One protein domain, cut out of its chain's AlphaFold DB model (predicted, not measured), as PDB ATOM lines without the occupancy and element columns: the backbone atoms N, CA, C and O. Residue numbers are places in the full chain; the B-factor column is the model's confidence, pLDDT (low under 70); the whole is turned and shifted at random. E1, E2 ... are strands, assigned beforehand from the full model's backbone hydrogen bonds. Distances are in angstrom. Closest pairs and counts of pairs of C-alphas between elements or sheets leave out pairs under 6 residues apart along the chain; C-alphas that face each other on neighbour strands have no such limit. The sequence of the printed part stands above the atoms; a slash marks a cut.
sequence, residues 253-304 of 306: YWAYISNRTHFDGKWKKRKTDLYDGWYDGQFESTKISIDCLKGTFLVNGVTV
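Overview. This is residues 253 to 304 of the 306 residues of the protein "Hypothetical protein" of Rotaria sp. Silwood2 (UniProt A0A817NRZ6). Little regular structure: a long loop, residues 253 to 277, frames the E1 edge of a small three-stranded sheet, reaching out beyond both of its ends. The 52 printed residues, 16 of them in named strands, are all strand in class, with no named helix. The antiparallel sheet, order E1 E2 E3, is a meander, each strand the antiparallel neighbour of the one before. It is only just compact, close to loose, radius of gyration of the C-alphas 11.4 A, and elongated, 34 by 19 by 16 A.

Arrangement. Residues 268 to 269 pair antiparallel with 279 to 280 of E1, residues 278 to 283. E1 and E2, residues 286 to 291, form a hairpin at 157 degrees; N 281 and O 288 are within hydrogen-bond range, 2.8 A. E2 and E3, residues 296 to 299, form another at 176 degrees, with N 289 and O 298 at 2.9 A.

Along the chain. E1, 16.4 A long, begins at C-alpha 278 (17.787, 24.455, 13.894). E2 measures 16.8 A. E3, 10.2 A, ends at C-alpha 299 (5.989, 29.836, 11.502).

Size, cuts and confidence. The C-alphas farthest apart, of Asn 259 and Asp 273, are 34.6 A apart. The printed part has no cut, and both links are tight. Residues 258 to 262 have pLDDT under 70.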
ATOM      1  N   TYR A 253       3.053  25.545  22.187       83.69
ATOM      2  CA  TYR A 253       3.593  26.885  21.948       83.69
ATOM      3  C   TYR A 253       2.840  27.672  20.870       83.69
ATOM      4  O   TYR A 253       2.891  28.901  20.842       83.69
ATOM      5  N   TRP A 254       2.138  26.988  19.963       85.06
ATOM      6  CA  TRP A 254       1.388  27.617  18.882       85.06
ATOM      7  C   TRP A 254      -0.120  27.454  19.086       85.06
ATOM      8  O   TRP A 254      -0.725  26.473  18.654       85.06
ATOM      9  N   ALA A 255      -0.746  28.477  19.675       76.44
ATOM     10  CA  ALA A 255      -2.176  28.503  20.015       76.44
ATOM     11  C   ALA A 255      -3.142  28.220  18.840       76.44
ATOM     12  O   ALA A 255      -4.293  27.860  19.053       76.44
ATOM     13  N   TYR A 256      -2.703  28.366  17.585       72.56
ATOM     14  CA  TYR A 256      -3.515  27.993  16.419       72.56
ATOM     15  C   TYR A 256      -3.724  26.473  16.308       72.56
ATOM     16  O   TYR A 256      -4.759  26.016  15.822       72.56
ATOM     17  N   ILE A 257      -2.736  25.688  16.745       72.31
ATOM     18  CA  ILE A 257      -2.732  24.226  16.635       72.31
ATOM     19  C   ILE A 257      -3.212  23.543  17.911       72.31
ATOM     20  O   ILE A 257      -3.697  22.419  17.819       72.31
ATOM     21  N   SER A 258      -3.183  24.211  19.065       62.12
ATOM     22  CA  SER A 258      -3.686  23.648  20.327       62.12
ATOM     23  C   SER A 258      -5.141  23.157  20.247       62.12
ATOM     24  O   SER A 258      -5.510  22.213  20.938       62.12
ATOM     25  N   ASN A 259      -5.949  23.722  19.342       63.69
ATOM     26  CA  ASN A 259      -7.333  23.306  19.090       63.69
ATOM     27  C   ASN A 259      -7.479  22.098  18.140       63.69
ATOM     28  O   ASN A 259      -8.599  21.659  17.876       63.69
ATOM     29  N   ARG A 260      -6.384  21.567  17.581       66.19
ATOM     30  CA  ARG A 260      -6.394  20.422  16.660       66.19
ATOM     31  C   ARG A 260      -5.901  19.162  17.367       66.19
ATOM     32  O   ARG A 260      -4.887  19.165  18.052       66.19
ATOM     33  N   THR A 261      -6.610  18.054  17.160       57.22
ATOM     34  CA  THR A 261      -6.408  16.785  17.884       57.22
ATOM     35  C   THR A 261      -5.149  16.011  17.483       57.22
ATOM     36  O   THR A 261      -4.751  15.087  18.193       57.22
ATOM     37  N   HIS A 262      -4.502  16.360  16.367       65.12
ATOM     38  CA  HIS A 262      -3.273  15.699  15.939       65.12
ATOM     39  C   HIS A 262      -2.354  16.645  15.162       65.12
ATOM     40  O   HIS A 262      -2.732  17.175  14.116       65.12
ATOM     41  N   PHE A 263      -1.135  16.831  15.670       74.38
ATOM     42  CA  PHE A 263      -0.045  17.495  14.966       74.38
ATOM     43  C   PHE A 263       1.036  16.464  14.653       74.38
ATOM     44  O   PHE A 263       1.698  15.963  15.562       74.38
ATOM     45  N   ASP A 264       1.210  16.165  13.369       79.50
ATOM     46  CA  ASP A 264       2.273  15.289  12.878       79.50
ATOM     47  C   ASP A 264       3.187  16.075  11.932       79.50
ATOM     48  O   ASP A 264       3.002  16.117  10.712       79.50
ATOM     49  N   GLY A 265       4.127  16.807  12.527       80.25
ATOM     50  CA  GLY A 265       5.128  17.568  11.798       80.25
ATOM     51  C   GLY A 265       6.218  16.656  11.244       80.25
ATOM     52  O   GLY A 265       6.832  15.877  11.971       80.25
ATOM     53  N   LYS A 266       6.531  16.796   9.951       87.25
ATOM     54  CA  LYS A 266       7.683  16.110   9.341       87.25
ATOM     55  C   LYS A 266       8.965  16.880   9.627       87.25
ATOM     56  O   LYS A 266       9.329  17.773   8.861       87.25
ATOM     57  N   TRP A 267       9.627  16.547  10.728       92.50
ATOM     58  CA  TRP A 267      10.842  17.225  11.175       92.50
ATOM     59  C   TRP A 267      12.108  16.696  10.512       92.50
ATOM     60  O   TRP A 267      12.281  15.499  10.282       92.50
ATOM     61  N   LYS A 268      13.043  17.611  10.269       91.94
ATOM     62  CA  LYS A 268      14.425  17.319   9.899       91.94
ATOM     63  C   LYS A 268      15.356  18.338  10.539       91.94
ATOM     64  O   LYS A 268      15.004  19.506  10.698       91.94
ATOM     65  N   LYS A 269      16.575  17.918  10.867       91.81
ATOM     66  CA  LYS A 269      17.627  18.865  11.248       91.81
ATOM     67  C   LYS A 269      18.025  19.695  10.024       91.81
ATOM     68  O   LYS A 269      18.159  19.132   8.935       91.81
ATOM     69  N   ARG A 270      18.177  21.012  10.183       90.00
ATOM     70  CA  ARG A 270      18.448  21.926   9.062       90.00
ATOM     71  C   ARG A 270      19.822  21.674   8.451       90.00
ATOM     72  O   ARG A 270      19.932  21.523   7.235       90.00
ATOM     73  N   LYS A 271      20.860  21.618   9.286       87.31
ATOM     74  CA  LYS A 271      22.222  21.250   8.885       87.31
ATOM     75  C   LYS A 271      22.654  19.945   9.544       87.31
ATOM     76  O   LYS A 271      22.114  19.517  10.559       87.31
ATOM     77  N   THR A 272      23.671  19.323   8.958       79.31
ATOM     78  CA  THR A 272      24.339  18.142   9.522       79.31
ATOM     79  C   THR A 272      25.245  18.477  10.706       79.31
ATOM     80  O   THR A 272      25.604  17.575  11.457       79.31
ATOM     81  N   ASP A 273      25.587  19.756  10.897       82.94
ATOM     82  CA  ASP A 273      26.371  20.232  12.036       82.94
ATOM     83  C   ASP A 273      25.672  19.878  13.358       82.94
ATOM     84  O   ASP A 273      24.485  20.151  13.553       82.94
ATOM     85  N   LEU A 274      26.406  19.239  14.270       75.38
ATOM     86  CA  LEU A 274      25.915  18.859  15.592       75.38
ATOM     87  C   LEU A 274      25.467  20.086  16.390       75.38
ATOM     88  O   LEU A 274      24.405  20.023  17.013       75.38
ATOM     89  N   TYR A 275      26.185  21.202  16.269       83.19
ATOM     90  CA  TYR A 275      25.925  22.440  17.004       83.19
ATOM     91  C   TYR A 275      24.949  23.387  16.297       83.19
ATOM     92  O   TYR A 275      24.660  24.466  16.806       83.19
ATOM     93  N   ASP A 276      24.372  22.977  15.165       87.06
ATOM     94  CA  ASP A 276      23.213  23.666  14.607       87.06
ATOM     95  C   ASP A 276      21.970  23.344  15.450       87.06
ATOM     96  O   ASP A 276      21.557  22.184  15.567       87.06
ATOM     97  N   GLY A 277      21.394  24.378  16.064       89.88
ATOM     98  CA  GLY A 277      20.183  24.295  16.884       89.88
ATOM     99  C   GLY A 277      18.897  24.152  16.074       89.88
ATOM    100  O   GLY A 277      17.853  23.867  16.656       89.88
ATOM    101  N   TRP A 278      18.961  24.346  14.752       94.75
ATOM    102  CA  TRP A 278      17.787  24.455  13.894       94.75
ATOM    103  C   TRP A 278      17.207  23.112  13.447       94.75
ATOM    104  O   TRP A 278      17.876  22.270  12.837       94.75
ATOM    105  N   TYR A 279      15.900  22.984  13.646       94.62
ATOM    106  CA  TYR A 279      15.064  21.909  13.135       94.62
ATOM    107  C   TYR A 279      13.930  22.512  12.318       94.62
ATOM    108  O   TYR A 279      13.254  23.433  12.771       94.62
ATOM    109  N   ASP A 280      13.734  21.996  11.111       94.00
ATOM    110  CA  ASP A 280      12.688  22.422  10.193       94.00
ATOM    111  C   ASP A 280      11.623  21.334  10.100       94.00
ATOM    112  O   ASP A 280      11.926  20.167   9.851       94.00
ATOM    113  N   GLY A 281      10.377  21.733  10.299       90.94
ATOM    114  CA  GLY A 281       9.184  20.918  10.184       90.94
ATOM    115  C   GLY A 281       8.244  21.469   9.120       90.94
ATOM    116  O   GLY A 281       8.307  22.635   8.719       90.94
ATOM    117  N   GLN A 282       7.334  20.620   8.666       88.88
ATOM    118  CA  GLN A 282       6.203  21.037   7.851       88.88
ATOM    119  C   GLN A 282       4.932  20.410   8.405       88.88
ATOM    120  O   GLN A 282       4.897  19.204   8.654       88.88
ATOM    121  N   PHE A 283       3.901  21.235   8.560       85.06
ATOM    122  CA  PHE A 283       2.549  20.817   8.901       85.06
ATOM    123  C   PHE A 283       1.591  21.361   7.846       85.06
ATOM    124  O   PHE A 283       1.513  22.573   7.642       85.06
ATOM    125  N   GLU A 284       0.899  20.467   7.139       84.12
ATOM    126  CA  GLU A 284       0.117  20.810   5.943       84.12
ATOM    127  C   GLU A 284       0.971  21.622   4.936       84.12
ATOM    128  O   GLU A 284       1.980  21.131   4.419       84.12
ATOM    129  N   SER A 285       0.608  22.878   4.671       85.06
ATOM    130  CA  SER A 285       1.353  23.826   3.829       85.06
ATOM    131  C   SER A 285       2.256  24.781   4.620       85.06
ATOM    132  O   SER A 285       3.014  25.548   4.023       85.06
ATOM    133  N   THR A 286       2.199  24.740   5.951       88.31
ATOM    134  CA  THR A 286       2.898  25.673   6.835       88.31
ATOM    135  C   THR A 286       4.289  25.157   7.179       88.31
ATOM    136  O   THR A 286       4.459  24.028   7.649       88.31
ATOM    137  N   LYS A 287       5.301  25.998   6.957       91.19
ATOM    138  CA  LYS A 287       6.687  25.713   7.345       91.19
ATOM    139  C   LYS A 287       6.901  26.144   8.785       91.19
ATOM    140  O   LYS A 287       6.551  27.266   9.143       91.19
ATOM    141  N   ILE A 288       7.502  25.279   9.586       92.44
ATOM    142  CA  ILE A 288       7.772  25.535  10.999       92.44
ATOM    143  C   ILE A 288       9.266  25.332  11.226       92.44
ATOM    144  O   ILE A 288       9.851  24.408  10.669       92.44
ATOM    145  N   SER A 289       9.894  26.179  12.031       93.62
ATOM    146  CA  SER A 289      11.303  26.019  12.387       93.62
ATOM    147  C   SER A 289      11.522  26.292  13.866       93.62
ATOM    148  O   SER A 289      10.983  27.259  14.395       93.62
ATOM    149  N   ILE A 290      12.345  25.479  14.520       94.19
ATOM    150  CA  ILE A 290      12.682  25.616  15.941       94.19
ATOM    151  C   ILE A 290      14.196  25.666  16.090       94.19
ATOM    152  O   ILE A 290      14.887  24.771  15.605       94.19
ATOM    153  N   ASP A 291      14.703  26.684  16.774       94.25
ATOM    154  CA  ASP A 291      16.088  26.750  17.234       94.25
ATOM    155  C   ASP A 291      16.155  26.307  18.700       94.25
ATOM    156  O   ASP A 291      15.770  27.053  19.599       94.25
ATOM    157  N   CYS A 292      16.648  25.093  18.954       93.19
ATOM    158  CA  CYS A 292      16.765  24.540  20.307       93.19
ATOM    159  C   CYS A 292      17.847  25.231  21.157       93.19
ATOM    160  O   CYS A 292      17.822  25.103  22.378       93.19
ATOM    161  N   LEU A 293      18.786  25.957  20.539       91.56
ATOM    162  CA  LEU A 293      19.838  26.695  21.247       91.56
ATOM    163  C   LEU A 293      19.388  28.113  21.588       91.56
ATOM    164  O   LEU A 293      19.660  28.625  22.673       91.56
ATOM    165  N   LYS A 294      18.707  28.774  20.651       90.00
ATOM    166  CA  LYS A 294      18.256  30.155  20.855       90.00
ATOM    167  C   LYS A 294      16.860  30.260  21.430       90.00
ATOM    168  O   LYS A 294      16.572  31.300  22.001       90.00
ATOM    169  N   GLY A 295      16.028  29.227  21.312       90.50
ATOM    170  CA  GLY A 295      14.624  29.243  21.737       90.50
ATOM    171  C   GLY A 295      13.703  29.925  20.736       90.50
ATOM    172  O   GLY A 295      12.595  30.319  21.086       90.50
ATOM    173  N   THR A 296      14.158  30.117  19.500       92.00
ATOM    174  CA  THR A 296      13.373  30.786  18.466       92.00
ATOM    175  C   THR A 296      12.413  29.791  17.821       92.00
ATOM    176  O   THR A 296      12.844  28.771  17.284       92.00
ATOM    177  N   PHE A 297      11.121  30.111  17.824       92.44
ATOM    178  CA  PHE A 297      10.077  29.345  17.146       92.44
ATOM    179  C   PHE A 297       9.516  30.172  15.981       92.44
ATOM    180  O   PHE A 297       9.047  31.294  16.176       92.44
ATOM    181  N   LEU A 298       9.615  29.653  14.755       91.81
ATOM    182  CA  LEU A 298       9.197  30.332  13.530       91.81
ATOM    183  C   LEU A 298       8.057  29.581  12.848       91.81
ATOM    184  O   LEU A 298       8.141  28.371  12.650       91.81
ATOM    185  N   VAL A 299       7.060  30.323  12.376       90.19
ATOM    186  CA  VAL A 299       5.989  29.836  11.502       90.19
ATOM    187  C   VAL A 299       6.004  30.674  10.228       90.19
ATOM    188  O   VAL A 299       5.889  31.896  10.271       90.19
ATOM    189  N   ASN A 300       6.219  30.031   9.078       89.19
ATOM    190  CA  ASN A 300       6.424  30.674   7.773       89.19
ATOM    191  C   ASN A 300       7.500  31.782   7.789       89.19
ATOM    192  O   ASN A 300       7.399  32.772   7.072       89.19
ATOM    193  N   GLY A 301       8.544  31.604   8.606       85.69
ATOM    194  CA  GLY A 301       9.641  32.567   8.752       85.69
ATOM    195  C   GLY A 301       9.361  33.726   9.713       85.69
ATOM    196  O   GLY A 301      10.243  34.555   9.914       85.69
ATOM    197  N   VAL A 302       8.180  33.772  10.333       86.62
ATOM    198  CA  VAL A 302       7.809  34.783  11.332       86.62
ATOM    199  C   VAL A 302       7.946  34.194  12.729       86.62
ATOM    200  O   VAL A 302       7.506  33.072  12.973       86.62
ATOM    201  N   THR A 303       8.553  34.942  13.650       84.81
ATOM    202  CA  THR A 303       8.664  34.551  15.059       84.81
ATOM    203  C   THR A 303       7.290  34.460  15.698       84.81
ATOM    204  O   THR A 303       6.530  35.427  15.674       84.81
ATOM    205  N   VAL A 304       7.003  33.316  16.303       79.75
ATOM    206  CA  VAL A 304       5.813  33.099  17.116       79.75
ATOM    207  C   VAL A 304       6.264  33.039  18.570       79.75
ATOM    208  O   VAL A 304       7.109  32.226  18.946       79.75
TER     209      VAL A 304